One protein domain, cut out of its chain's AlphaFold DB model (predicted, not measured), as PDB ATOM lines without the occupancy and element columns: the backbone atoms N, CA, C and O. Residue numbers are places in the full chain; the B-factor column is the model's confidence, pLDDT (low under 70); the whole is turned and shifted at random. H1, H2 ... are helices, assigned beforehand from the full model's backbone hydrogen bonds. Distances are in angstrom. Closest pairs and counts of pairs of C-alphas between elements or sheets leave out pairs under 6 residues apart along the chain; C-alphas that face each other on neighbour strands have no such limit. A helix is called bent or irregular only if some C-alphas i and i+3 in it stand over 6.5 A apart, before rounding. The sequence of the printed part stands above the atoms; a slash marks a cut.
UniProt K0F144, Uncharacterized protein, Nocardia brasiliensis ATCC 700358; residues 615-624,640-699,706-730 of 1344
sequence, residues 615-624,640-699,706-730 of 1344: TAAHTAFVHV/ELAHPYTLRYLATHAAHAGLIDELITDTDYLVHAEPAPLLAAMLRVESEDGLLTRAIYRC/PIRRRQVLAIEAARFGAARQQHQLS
ATOM      1  N   THR A 615     -27.753  64.911  47.431       90.77
ATOM      2  CA  THR A 615     -28.369  65.992  46.653       90.77
ATOM      3  C   THR A 615     -29.635  65.484  45.976       90.77
ATOM      4  O   THR A 615     -30.704  66.060  46.164       90.77
ATOM      5  N   ALA A 616     -29.560  64.345  45.276       92.50
ATOM      6  CA  ALA A 616     -30.722  63.721  44.640       92.50
ATOM      7  C   ALA A 616     -31.830  63.372  45.648       92.50
ATOM      8  O   ALA A 616     -33.018  63.542  45.364       92.50
ATOM      9  N   ALA A 617     -31.451  62.918  46.846       91.58
ATOM     10  CA  ALA A 617     -32.407  62.645  47.906       91.58
ATOM     11  C   ALA A 617     -33.114  63.922  48.387       91.58
ATOM     12  O   ALA A 617     -34.340  63.939  48.473       91.58
ATOM     13  N   HIS A 618     -32.383  65.011  48.634       94.01
ATOM     14  CA  HIS A 618     -32.997  66.291  48.997       94.01
ATOM     15  C   HIS A 618     -33.862  66.883  47.876       94.01
ATOM     16  O   HIS A 618     -34.921  67.437  48.166       94.01
ATOM     17  N   THR A 619     -33.505  66.680  46.607       96.22
ATOM     18  CA  THR A 619     -34.361  67.039  45.465       96.22
ATOM     19  C   THR A 619     -35.705  66.306  45.507       96.22
ATOM     20  O   THR A 619     -36.748  66.916  45.268       96.22
ATOM     21  N   ALA A 620     -35.715  65.019  45.875       94.92
ATOM     22  CA  ALA A 620     -36.956  64.261  46.045       94.92
ATOM     23  C   ALA A 620     -37.839  64.831  47.170       94.92
ATOM     24  O   ALA A 620     -39.053  64.938  46.990       94.92
ATOM     25  N   PHE A 621     -37.240  65.257  48.292       95.83
ATOM     26  CA  PHE A 621     -37.958  65.972  49.353       95.83
ATOM     27  C   PHE A 621     -38.594  67.261  48.821       95.83
ATOM     28  O   PHE A 621     -39.796  67.449  48.982       95.83
ATOM     29  N   VAL A 622     -37.820  68.124  48.154       95.94
ATOM     30  CA  VAL A 622     -38.313  69.411  47.627       95.94
ATOM     31  C   VAL A 622     -39.495  69.213  46.679       95.94
ATOM     32  O   VAL A 622     -40.514  69.886  46.827       95.94
ATOM     33  N   HIS A 623     -39.389  68.267  45.741       95.43
ATOM     34  CA  HIS A 623     -40.448  67.994  44.770       95.43
ATOM     35  C   HIS A 623     -41.753  67.557  45.447       95.43
ATOM     36  O   HIS A 623     -42.813  68.116  45.173       95.43
ATOM     37  N   VAL A 624     -41.685  66.578  46.358       94.05
ATOM     38  CA  VAL A 624     -42.878  66.065  47.046       94.05
ATOM     39  C   VAL A 624     -43.492  67.123  47.956       94.05
ATOM     40  O   VAL A 624     -44.706  67.304  47.940       94.05
ATOM     41  N   GLU A 640     -50.604  79.002  53.067       85.09
ATOM     42  CA  GLU A 640     -51.328  79.092  54.340       85.09
ATOM     43  C   GLU A 640     -51.833  77.718  54.796       85.09
ATOM     44  O   GLU A 640     -51.795  77.393  55.982       85.09
ATOM     45  N   LEU A 641     -52.235  76.874  53.842       81.23
ATOM     46  CA  LEU A 641     -52.717  75.514  54.090       81.23
ATOM     47  C   LEU A 641     -51.617  74.445  53.985       81.23
ATOM     48  O   LEU A 641     -51.910  73.246  54.071       81.23
ATOM     49  N   ALA A 642     -50.357  74.841  53.787       87.71
ATOM     50  CA  ALA A 642     -49.242  73.908  53.681       87.71
ATOM     51  C   ALA A 642     -48.974  73.170  55.006       87.71
ATOM     52  O   ALA A 642     -49.197  73.673  56.107       87.71
ATOM     53  N   HIS A 643     -48.442  71.949  54.908       86.33
ATOM     54  CA  HIS A 643     -48.087  71.164  56.089       86.33
ATOM     55  C   HIS A 643     -46.966  71.864  56.902       86.33
ATOM     56  O   HIS A 643     -45.990  72.315  56.297       86.33
ATOM     57  N   PRO A 644     -47.005  71.887  58.253       85.09
ATOM     58  CA  PRO A 644     -45.988  72.564  59.073       85.09
ATOM     59  C   PRO A 644     -44.542  72.128  58.785       85.09
ATOM     60  O   PRO A 644     -43.651  72.961  58.664       85.09
ATOM     61  N   TYR A 645     -44.312  70.824  58.586       89.01
ATOM     62  CA  TYR A 645     -43.009  70.298  58.140       89.01
ATOM     63  C   TYR A 645     -42.526  70.946  56.828       89.01
ATOM     64  O   TYR A 645     -41.342  71.246  56.692       89.01
ATOM     65  N   THR A 646     -43.426  71.194  55.867       93.40
ATOM     66  CA  THR A 646     -43.097  71.872  54.605       93.40
ATOM     67  C   THR A 646     -42.668  73.312  54.868       93.40
ATOM     68  O   THR A 646     -41.591  73.705  54.427       93.40
ATOM     69  N   LEU A 647     -43.452  74.079  55.631       91.95
ATOM     70  CA  LEU A 647     -43.141  75.481  55.945       91.95
ATOM     71  C   LEU A 647     -41.824  75.644  56.719       91.95
ATOM     72  O   LEU A 647     -41.118  76.635  56.533       91.95
ATOM     73  N   ARG A 648     -41.472  74.661  57.553       89.41
ATOM     74  CA  ARG A 648     -40.262  74.674  58.382       89.41
ATOM     75  C   ARG A 648     -39.014  74.176  57.654       89.41
ATOM     76  O   ARG A 648     -37.951  74.779  57.773       89.41
ATOM     77  N   TYR A 649     -39.109  73.082  56.897       92.49
ATOM     78  CA  TYR A 649     -37.926  72.354  56.414       92.49
ATOM     79  C   TYR A 649     -37.734  72.338  54.896       92.49
ATOM     80  O   TYR A 649     -36.668  71.919  54.434       92.49
ATOM     81  N   LEU A 650     -38.686  72.843  54.103       96.02
ATOM     82  CA  LEU A 650     -38.532  72.920  52.646       96.02
ATOM     83  C   LEU A 650     -37.288  73.725  52.244       96.02
ATOM     84  O   LEU A 650     -36.514  73.261  51.408       96.02
ATOM     85  N   ALA A 651     -37.038  74.871  52.886       93.77
ATOM     86  CA  ALA A 651     -35.846  75.685  52.630       93.77
ATOM     87  C   ALA A 651     -34.541  74.942  52.949       93.77
ATOM     88  O   ALA A 651     -33.578  75.026  52.189       93.77
ATOM     89  N   THR A 652     -34.519  74.156  54.031       90.39
ATOM     90  CA  THR A 652     -33.344  73.356  54.402       90.39
ATOM     91  C   THR A 652     -33.058  72.303  53.334       90.39
ATOM     92  O   THR A 652     -31.922  72.179  52.878       90.39
ATOM     93  N   HIS A 653     -34.075  71.570  52.880       95.16
ATOM     94  CA  HIS A 653     -33.907  70.596  51.801       95.16
ATOM     95  C   HIS A 653     -33.521  71.262  50.473       95.16
ATOM     96  O   HIS A 653     -32.626  70.767  49.791       95.16
ATOM     97  N   ALA A 654     -34.109  72.412  50.138       95.72
ATOM     98  CA  ALA A 654     -33.765  73.170  48.936       95.72
ATOM     99  C   ALA A 654     -32.309  73.653  48.949       95.72
ATOM    100  O   ALA A 654     -31.619  73.532  47.940       95.72
ATOM    101  N   ALA A 655     -31.802  74.114  50.092       91.85
ATOM    102  CA  ALA A 655     -30.408  74.526  50.241       91.85
ATOM    103  C   ALA A 655     -29.419  73.365  50.047       91.85
ATOM    104  O   ALA A 655     -28.387  73.539  49.402       91.85
ATOM    105  N   HIS A 656     -29.734  72.169  50.553       91.06
ATOM    106  CA  HIS A 656     -28.904  70.979  50.324       91.06
ATOM    107  C   HIS A 656     -29.019  70.432  48.893       91.06
ATOM    108  O   HIS A 656     -28.069  69.836  48.396       91.06
ATOM    109  N   ALA A 657     -30.159  70.645  48.230       93.60
ATOM    110  CA  ALA A 657     -30.387  70.257  46.839       93.60
ATOM    111  C   ALA A 657     -29.824  71.258  45.809       93.60
ATOM    112  O   ALA A 657     -29.799  70.945  44.622       93.60
ATOM    113  N   GLY A 658     -29.408  72.461  46.230       92.73
ATOM    114  CA  GLY A 658     -29.031  73.551  45.316       92.73
ATOM    115  C   GLY A 658     -30.223  74.210  44.607       92.73
ATOM    116  O   GLY A 658     -30.066  74.771  43.531       92.73
ATOM    117  N   LEU A 659     -31.422  74.126  45.192       95.14
ATOM    118  CA  LEU A 659     -32.685  74.656  44.656       95.14
ATOM    119  C   LEU A 659     -33.214  75.859  45.462       95.14
ATOM    120  O   LEU A 659     -34.381  76.231  45.331       95.14
ATOM    121  N   ILE A 660     -32.389  76.442  46.342       94.11
ATOM    122  CA  ILE A 660     -32.815  77.541  47.219       94.11
ATOM    123  C   ILE A 660     -33.137  78.812  46.430       94.11
ATOM    124  O   ILE A 660     -34.161  79.426  46.710       94.11
ATOM    125  N   ASP A 661     -32.333  79.155  45.416       92.93
ATOM    126  CA  ASP A 661     -32.570  80.316  44.552       92.93
ATOM    127  C   ASP A 661     -33.931  80.233  43.853       92.93
ATOM    128  O   ASP A 661     -34.665  81.212  43.836       92.93
ATOM    129  N   GLU A 662     -34.324  79.057  43.353       91.44
ATOM    130  CA  GLU A 662     -35.644  78.863  42.739       91.44
ATOM    131  C   GLU A 662     -36.772  79.010  43.773       91.44
ATOM    132  O   GLU A 662     -37.783  79.653  43.503       91.44
ATOM    133  N   LEU A 663     -36.611  78.437  44.971       93.87
ATOM    134  CA  LEU A 663     -37.645  78.451  46.007       93.87
ATOM    135  C   LEU A 663     -37.962  79.865  46.511       93.87
ATOM    136  O   LEU A 663     -39.131  80.196  46.677       93.87
ATOM    137  N   ILE A 664     -36.944  80.698  46.746       91.90
ATOM    138  CA  ILE A 664     -37.143  82.044  47.311       91.90
ATOM    139  C   ILE A 664     -37.750  83.040  46.315       91.90
ATOM    140  O   ILE A 664     -38.186  84.109  46.730       91.90
ATOM    141  N   THR A 665     -37.821  82.701  45.022       88.70
ATOM    142  CA  THR A 665     -38.551  83.529  44.042       88.70
ATOM    143  C   THR A 665     -40.061  83.528  44.268       88.70
ATOM    144  O   THR A 665     -40.740  84.451  43.811       88.70
ATOM    145  N   ASP A 666     -40.590  82.530  44.982       90.58
ATOM    146  CA  ASP A 666     -41.973  82.517  45.439       90.58
ATOM    147  C   ASP A 666     -42.101  83.366  46.712       90.58
ATOM    148  O   ASP A 666     -41.825  82.926  47.831       90.58
ATOM    149  N   THR A 667     -42.518  84.618  46.536       90.74
ATOM    150  CA  THR A 667     -42.717  85.539  47.660       90.74
ATOM    151  C   THR A 667     -43.835  85.106  48.607       90.74
ATOM    152  O   THR A 667     -43.816  85.503  49.771       90.74
ATOM    153  N   ASP A 668     -44.780  84.273  48.159       90.46
ATOM    154  CA  ASP A 668     -45.837  83.734  49.013       90.46
ATOM    155  C   ASP A 668     -45.246  82.730  50.011       90.46
ATOM    156  O   ASP A 668     -45.522  82.803  51.207       90.46
ATOM    157  N   TYR A 669     -44.304  81.892  49.566       93.18
ATOM    158  CA  TYR A 669     -43.549  81.022  50.467       93.18
ATOM    159  C   TYR A 669     -42.782  81.821  51.533       93.18
ATOM    160  O   TYR A 669     -42.847  81.475  52.711       93.18
ATOM    161  N   LEU A 670     -42.111  82.923  51.165       91.93
ATOM    162  CA  LEU A 670     -41.379  83.771  52.126       91.93
ATOM    163  C   LEU A 670     -42.286  84.302  53.249       91.93
ATOM    164  O   LEU A 670     -41.853  84.454  54.392       91.93
ATOM    165  N   VAL A 671     -43.551  84.573  52.927       91.72
ATOM    166  CA  VAL A 671     -44.540  85.074  53.883       91.72
ATOM    167  C   VAL A 671     -44.924  84.016  54.918       91.72
ATOM    168  O   VAL A 671     -45.113  84.375  56.079       91.72
ATOM    169  N   HIS A 672     -45.014  82.740  54.540       91.65
ATOM    170  CA  HIS A 672     -45.514  81.663  55.408       91.65
ATOM    171  C   HIS A 672     -44.417  80.767  56.005       91.65
ATOM    172  O   HIS A 672     -44.652  80.121  57.024       91.65
ATOM    173  N   ALA A 673     -43.225  80.731  55.407       91.68
ATOM    174  CA  ALA A 673     -42.110  79.913  55.871       91.68
ATOM    175  C   ALA A 673     -41.661  80.271  57.297       91.68
ATOM    176  O   ALA A 673     -41.764  81.421  57.741       91.68
ATOM    177  N   GLU A 674     -41.102  79.283  58.000       85.58
ATOM    178  CA  GLU A 674     -40.505  79.517  59.312       85.58
ATOM    179  C   GLU A 674     -39.180  80.296  59.152       85.58
ATOM    180  O   GLU A 674     -38.284  79.836  58.431       85.58
ATOM    181  N   PRO A 675     -39.011  81.467  59.801       81.99
ATOM    182  CA  PRO A 675     -37.901  82.362  59.479       81.99
ATOM    183  C   PRO A 675     -36.508  81.798  59.761       81.99
ATOM    184  O   PRO A 675     -35.604  81.987  58.950       81.99
ATOM    185  N   ALA A 676     -36.309  81.112  60.890       75.39
ATOM    186  CA  ALA A 676     -34.976  80.666  61.298       75.39
ATOM    187  C   ALA A 676     -34.367  79.632  60.321       75.39
ATOM    188  O   ALA A 676     -33.262  79.873  59.823       75.39
ATOM    189  N   PRO A 677     -35.067  78.539  59.946       79.36
ATOM    190  CA  PRO A 677     -34.578  77.627  58.910       79.36
ATOM    191  C   PRO A 677     -34.405  78.289  57.534       79.36
ATOM    192  O   PRO A 677     -33.451  77.976  56.819       79.36
ATOM    193  N   LEU A 678     -35.303  79.206  57.151       88.38
ATOM    194  CA  LEU A 678     -35.226  79.912  55.870       88.38
ATOM    195  C   LEU A 678     -33.988  80.820  55.789       88.38
ATOM    196  O   LEU A 678     -33.251  80.765  54.807       88.38
ATOM    197  N   LEU A 679     -33.711  81.604  56.831       81.39
ATOM    198  CA  LEU A 679     -32.535  82.477  56.895       81.39
ATOM    199  C   LEU A 679     -31.225  81.685  56.855       81.39
ATOM    200  O   LEU A 679     -30.291  82.080  56.154       81.39
ATOM    201  N   ALA A 680     -31.164  80.547  57.553       76.89
ATOM    202  CA  ALA A 680     -30.008  79.655  57.503       76.89
ATOM    203  C   ALA A 680     -29.790  79.089  56.087       76.89
ATOM    204  O   ALA A 680     -28.663  79.062  55.588       76.89
ATOM    205  N   ALA A 681     -30.868  78.693  55.406       85.38
ATOM    206  CA  ALA A 681     -30.827  78.222  54.023       85.38
ATOM    207  C   ALA A 681     -30.375  79.313  53.032       85.38
ATOM    208  O   ALA A 681     -29.606  79.028  52.111       85.38
ATOM    209  N   MET A 682     -30.780  80.569  53.249       86.32
ATOM    210  CA  MET A 682     -30.415  81.722  52.411       86.32
ATOM    211  C   MET A 682     -28.910  82.065  52.418       86.32
ATOM    212  O   MET A 682     -28.453  82.875  51.607       86.32
ATOM    213  N   LEU A 683     -28.103  81.454  53.293       81.83
ATOM    214  CA  LEU A 683     -26.640  81.581  53.241       81.83
ATOM    215  C   LEU A 683     -26.027  80.919  51.998       81.83
ATOM    216  O   LEU A 683     -24.920  81.288  51.620       81.83
ATOM    217  N   ARG A 684     -26.737  79.976  51.363       85.41
ATOM    218  CA  ARG A 684     -26.287  79.254  50.156       85.41
ATOM    219  C   ARG A 684     -26.803  79.851  48.842       85.41
ATOM    220  O   ARG A 684     -26.652  79.225  47.804       85.41
ATOM    221  N   VAL A 685     -27.455  81.009  48.908       88.38
ATOM    222  CA  VAL A 685     -27.970  81.737  47.743       88.38
ATOM    223  C   VAL A 685     -26.815  82.405  47.010       88.38
ATOM    224  O   VAL A 685     -26.016  83.107  47.634       88.38
ATOM    225  N   GLU A 686     -26.758  82.211  45.696       83.77
ATOM    226  CA  GLU A 686     -25.669  82.710  44.846       83.77
ATOM    227  C   GLU A 686     -26.161  83.644  43.732       83.77
ATOM    228  O   GLU A 686     -25.394  84.484  43.261       83.77
ATOM    229  N   SER A 687     -27.428  83.538  43.305       88.45
ATOM    230  CA  SER A 687     -27.956  84.384  42.229       88.45
ATOM    231  C   SER A 687     -28.156  85.833  42.678       88.45
ATOM    232  O   SER A 687     -28.511  86.100  43.824       88.45
ATOM    233  N   GLU A 688     -27.982  86.790  41.763       85.78
ATOM    234  CA  GLU A 688     -28.175  88.224  42.039       85.78
ATOM    235  C   GLU A 688     -29.594  88.529  42.556       85.78
ATOM    236  O   GLU A 688     -29.772  89.206  43.569       85.78
ATOM    237  N   ASP A 689     -30.607  87.952  41.908       87.89
ATOM    238  CA  ASP A 689     -32.011  88.069  42.309       87.89
ATOM    239  C   ASP A 689     -32.292  87.394  43.663       87.89
ATOM    240  O   ASP A 689     -33.068  87.899  44.483       87.89
ATOM    241  N   GLY A 690     -31.613  86.281  43.945       88.47
ATOM    242  CA  GLY A 690     -31.658  85.631  45.245       88.47
ATOM    243  C   GLY A 690     -31.012  86.476  46.345       88.47
ATOM    244  O   GLY A 690     -31.577  86.586  47.433       88.47
ATOM    245  N   LEU A 691     -29.867  87.112  46.080       85.43
ATOM    246  CA  LEU A 691     -29.190  88.008  47.024       85.43
ATOM    247  C   LEU A 691     -30.038  89.246  47.334       85.43
ATOM    248  O   LEU A 691     -30.131  89.636  48.499       85.43
ATOM    249  N   LEU A 692     -30.711  89.811  46.326       86.89
ATOM    250  CA  LEU A 692     -31.687  90.888  46.506       86.89
ATOM    251  C   LEU A 692     -32.869  90.431  47.371       86.89
ATOM    252  O   LEU A 692     -33.221  91.088  48.347       86.89
ATOM    253  N   THR A 693     -33.445  89.268  47.064       89.60
ATOM    254  CA  THR A 693     -34.559  88.691  47.836       89.60
ATOM    255  C   THR A 693     -34.149  88.394  49.280       89.60
ATOM    256  O   THR A 693     -34.908  88.646  50.216       89.60
ATOM    257  N   ARG A 694     -32.916  87.922  49.485       86.15
ATOM    258  CA  ARG A 694     -32.320  87.735  50.809       86.15
ATOM    259  C   ARG A 694     -32.169  89.058  51.556       86.15
ATOM    260  O   ARG A 694     -32.411  89.076  52.758       86.15
ATOM    261  N   ALA A 695     -31.752  90.132  50.887       83.11
ATOM    262  CA  ALA A 695     -31.638  91.451  51.505       83.11
ATOM    263  C   ALA A 695     -33.009  91.965  51.971       83.11
ATOM    264  O   ALA A 695     -33.148  92.302  53.142       83.11
ATOM    265  N   ILE A 696     -34.029  91.891  51.107       86.65
ATOM    266  CA  ILE A 696     -35.416  92.278  51.426       86.65
ATOM    267  C   ILE A 696     -35.956  91.480  52.617       86.65
ATOM    268  O   ILE A 696     -36.550  92.046  53.529       86.65
ATOM    269  N   TYR A 697     -35.759  90.157  52.620       86.16
ATOM    270  CA  TYR A 697     -36.308  89.306  53.674       86.16
ATOM    271  C   TYR A 697     -35.693  89.595  55.050       86.16
ATOM    272  O   TYR A 697     -36.381  89.435  56.049       86.16
ATOM    273  N   ARG A 698     -34.423  90.020  55.117       76.48
ATOM    274  CA  ARG A 698     -33.654  90.192  56.369       76.48
ATOM    275  C   ARG A 698     -33.934  91.477  57.143       76.48
ATOM    276  O   ARG A 698     -33.442  91.614  58.261       76.48
ATOM    277  N   CYS A 699     -34.692  92.406  56.582       71.51
ATOM    278  CA  CYS A 699     -35.194  93.556  57.324       71.51
ATOM    279  C   CYS A 699     -36.144  93.045  58.437       71.51
ATOM    280  O   CYS A 699     -36.976  92.174  58.191       71.51
ATOM    281  N   PRO A 706     -48.143  85.990  59.216       85.09
ATOM    282  CA  PRO A 706     -48.011  86.019  57.753       85.09
ATOM    283  C   PRO A 706     -48.630  87.248  57.065       85.09
ATOM    284  O   PRO A 706     -47.978  87.908  56.257       85.09
ATOM    285  N   ILE A 707     -49.864  87.627  57.421       82.37
ATOM    286  CA  ILE A 707     -50.551  88.786  56.816       82.37
ATOM    287  C   ILE A 707     -49.754  90.082  57.021       82.37
ATOM    288  O   ILE A 707     -49.594  90.866  56.086       82.37
ATOM    289  N   ARG A 708     -49.226  90.288  58.230       84.33
ATOM    290  CA  ARG A 708     -48.445  91.477  58.593       84.33
ATOM    291  C   ARG A 708     -47.056  91.437  57.966       84.33
ATOM    292  O   ARG A 708     -46.615  92.407  57.362       84.33
ATOM    293  N   ARG A 709     -46.400  90.272  58.007       89.17
ATOM    294  CA  ARG A 709     -45.103  90.033  57.359       89.17
ATOM    295  C   ARG A 709     -45.149  90.366  55.865       89.17
ATOM    296  O   ARG A 709     -44.236  91.009  55.359       89.17
ATOM    297  N   ARG A 710     -46.228  89.992  55.167       91.55
ATOM    298  CA  ARG A 710     -46.436  90.325  53.747       91.55
ATOM    299  C   ARG A 710     -46.419  91.826  53.483       91.55
ATOM    300  O   ARG A 710     -45.796  92.257  52.518       91.55
ATOM    301  N   GLN A 711     -47.112  92.601  54.313       90.21
ATOM    302  CA  GLN A 711     -47.190  94.053  54.165       90.21
ATOM    303  C   GLN A 711     -45.811  94.692  54.309       90.21
ATOM    304  O   GLN A 711     -45.409  95.481  53.456       90.21
ATOM    305  N   VAL A 712     -45.053  94.279  55.326       90.10
ATOM    306  CA  VAL A 712     -43.722  94.838  55.544       90.10
ATOM    307  C   VAL A 712     -42.745  94.443  54.437       90.10
ATOM    308  O   VAL A 712     -42.049  95.304  53.907       90.10
ATOM    309  N   LEU A 713     -42.748  93.177  54.005       91.30
ATOM    310  CA  LEU A 713     -41.918  92.734  52.880       91.30
ATOM    311  C   LEU A 713     -42.243  93.498  51.586       91.30
ATOM    312  O   LEU A 713     -41.351  93.722  50.773       91.30
ATOM    313  N   ALA A 714     -43.502  93.900  51.376       91.88
ATOM    314  CA  ALA A 714     -43.887  94.695  50.211       91.88
ATOM    315  C   ALA A 714     -43.293  96.114  50.257       91.88
ATOM    316  O   ALA A 714     -42.866  96.623  49.220       91.88
ATOM    317  N   ILE A 715     -43.248  96.731  51.444       91.13
ATOM    318  CA  ILE A 715     -42.603  98.034  51.656       91.13
ATOM    319  C   ILE A 715     -41.094  97.898  51.440       91.13
ATOM    320  O   ILE A 715     -40.528  98.657  50.663       91.13
ATOM    321  N   GLU A 716     -40.458  96.894  52.042       89.63
ATOM    322  CA  GLU A 716     -39.024  96.629  51.869       89.63
ATOM    323  C   GLU A 716     -38.655  96.384  50.404       89.63
ATOM    324  O   GLU A 716     -37.728  96.995  49.878       89.63
ATOM    325  N   ALA A 717     -39.438  95.578  49.684       91.16
ATOM    326  CA  ALA A 717     -39.234  95.387  48.254       91.16
ATOM    327  C   ALA A 717     -39.290  96.714  47.475       91.16
ATOM    328  O   ALA A 717     -38.514  96.893  46.537       91.16
ATOM    329  N   ALA A 718     -40.149  97.658  47.870       90.75
ATOM    330  CA  ALA A 718     -40.189  98.986  47.266       90.75
ATOM    331  C   ALA A 718     -38.949  99.833  47.617       90.75
ATOM    332  O   ALA A 718     -38.406 100.468  46.716       90.75
ATOM    333  N   ARG A 719     -38.457  99.789  48.868       88.33
ATOM    334  CA  ARG A 719     -37.235 100.502  49.312       88.33
ATOM    335  C   ARG A 719     -35.996 100.051  48.530       88.33
ATOM    336  O   ARG A 719     -35.186 100.872  48.114       88.33
ATOM    337  N   PHE A 720     -35.899  98.749  48.250       87.00
ATOM    338  CA  PHE A 720     -34.840  98.158  47.421       87.00
ATOM    339  C   PHE A 720     -35.061  98.322  45.900       87.00
ATOM    340  O   PHE A 720     -34.229  97.869  45.112       87.00
ATOM    341  N   GLY A 721     -36.175  98.913  45.449       85.58
ATOM    342  CA  GLY A 721     -36.509  99.038  44.022       85.58
ATOM    343  C   GLY A 721     -36.847  97.708  43.323       85.58
ATOM    344  O   GLY A 721     -36.778  97.604  42.096       85.58
ATOM    345  N   ALA A 722     -37.219  96.673  44.079       89.28
ATOM    346  CA  ALA A 722     -37.485  95.319  43.597       89.28
ATOM    347  C   ALA A 722     -38.930  95.153  43.087       89.28
ATOM    348  O   ALA A 722     -39.778  94.506  43.710       89.28
ATOM    349  N   ALA A 723     -39.216  95.720  41.909       87.39
ATOM    350  CA  ALA A 723     -40.569  95.814  41.348       87.39
ATOM    351  C   ALA A 723     -41.313  94.465  41.218       87.39
ATOM    352  O   ALA A 723     -42.529  94.399  41.421       87.39
ATOM    353  N   ARG A 724     -40.607  93.370  40.894       90.16
ATOM    354  CA  ARG A 724     -41.218  92.036  40.747       90.16
ATOM    355  C   ARG A 724     -41.706  91.499  42.097       90.16
ATOM    356  O   ARG A 724     -42.854  91.068  42.193       90.16
ATOM    357  N   GLN A 725     -40.858  91.557  43.122       91.05
ATOM    358  CA  GLN A 725     -41.154  91.132  44.489       91.05
ATOM    359  C   GLN A 725     -42.275  91.993  45.090       91.05
ATOM    360  O   GLN A 725     -43.257  91.452  45.597       91.05
ATOM    361  N   GLN A 726     -42.188  93.322  44.937       90.62
ATOM    362  CA  GLN A 726     -43.219  94.270  45.376       90.62
ATOM    363  C   GLN A 726     -44.584  93.931  44.768       90.62
ATOM    364  O   GLN A 726     -45.587  93.866  45.485       90.62
ATOM    365  N   HIS A 727     -44.636  93.684  43.453       88.41
ATOM    366  CA  HIS A 727     -45.883  93.357  42.773       88.41
ATOM    367  C   HIS A 727     -46.499  92.060  43.306       88.41
ATOM    368  O   HIS A 727     -47.690  92.049  43.605       88.41
ATOM    369  N   GLN A 728     -45.714  90.985  43.447       88.48
ATOM    370  CA  GLN A 728     -46.215  89.699  43.941       88.48
ATOM    371  C   GLN A 728     -46.729  89.790  45.386       88.48
ATOM    372  O   GLN A 728     -47.856  89.373  45.656       88.48
ATOM    373  N   LEU A 729     -45.960  90.411  46.287       90.10
ATOM    374  CA  LEU A 729     -46.345  90.601  47.691       90.10
ATOM    375  C   LEU A 729     -47.614  91.449  47.825       90.10
ATOM    376  O   LEU A 729     -48.464  91.162  48.667       90.10
ATOM    377  N   SER A 730     -47.787  92.431  46.938       86.43
ATOM    378  CA  SER A 730     -48.952  93.315  46.941       86.43
ATOM    379  C   SER A 730     -50.217  92.678  46.354       86.43
ATOM    380  O   SER A 730     -51.287  93.269  46.470       86.43
TER     381      SER A 730
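AT A GLANCE: This is residues 615 to 624, 640 to 699 and 706 to 730 of the 1344 residues of an uncharacterized protein of Nocardia brasiliensis ATCC 700358 (UniProt K0F144). Three helices lie side by side at one end, H1, H2 and H5 with H2 between the other two, and a helical hairpin of H7 and H8 makes the opposite end; the short helices H3 and H4 and the longer H6 fill the space between these two groups. The printed part has 95 residues with eight named helices, H1 to H8 in order along the chain, and no named strand; the class is all helix. The whole is compact, with a radius of gyration of the C-alphas of 12.7 A and spans of 38 by 29 by 19 A.

IN THESE COORDINATES: Find C-alpha 615 at (-28.369, 65.992, 46.653); from there H1 runs over residues 615 to 624, 14.5 A long. Past the first cut, H2 takes residues 644 to 657, 20.0 A; it is irregular, with C-alphas 648 and 651 7.3 A apart. Next come H3, residues 660 to 664, and H4, residues 667 to 672. H5, residues 675 to 684, begins with C-alpha 675 at (-37.901, 82.362, 59.479) and measures 15.2 A; it is neither bent nor irregular, but only just: C-alphas 681 and 684 are 6.1 A apart. H6, residues 688 to 697, measures 14.2 A. Past the second cut, H7 takes residues 706 to 719, 19.9 A, and H8, residues 723 to 730, ends with C-alpha 730 at (-48.952, 93.315, 46.941).

HOW THE PARTS SIT: Look first at Thr 615 and Ala 657, whose C-alphas, 4.7 A apart, are the closest of H1 and H2; these touch at a shallow tilt of 33 degrees, only just short of steep, and run opposite ways. H2 touches H5 at a shallow tilt of 10 degrees, the same way, closest at the C-alphas of Ala 655 and Ala 681, 5.3 A. H2 touches H3 with residues 651 to 654 alone, closest at C-alphas 654 and 660, 4.8 A. H3 and H6 only just touch, with 3 pairs of C-alphas within 8 A, closest at C-alphas 661 and 690, 5.4 A. H7 touches H6 with residues 713 to 717 alone, at a steep tilt of 55 degrees, closest at C-alphas 716 and 696, 5.7 A. H7 touches H4 with residues 706 to 710 alone, closest at C-alphas 706 and 671, 5.3 A. H4 also touches H8, closest at C-alphas 667 and 729, 6.2 A. H7 and H8 form a helical hairpin at a shallow tilt of 24 degrees, closest at C-alphas 714 and 726, 4.9 A. H1 is apart from H7 and H8. In H1, H3, H4, H6 and H8 every O i to N i+4 pair is within hydrogen-bond range; in H2 8 of 10 are, in H5 4 of 6 and in H7 9 of 10.

THE WHOLE: The two C-alphas farthest apart, those of Ala 617 and Arg 719, are 38.2 A apart. Residues 625 to 639 are not printed, with 17.2 A between C-alphas 624 and 640, nor are residues 700 to 705, with 14.9 A between C-alphas 699 and 706. Of the links that are printed whole, each is tight. The mean pLDDT of the printed part is 88.9, and no printed residue is under 70.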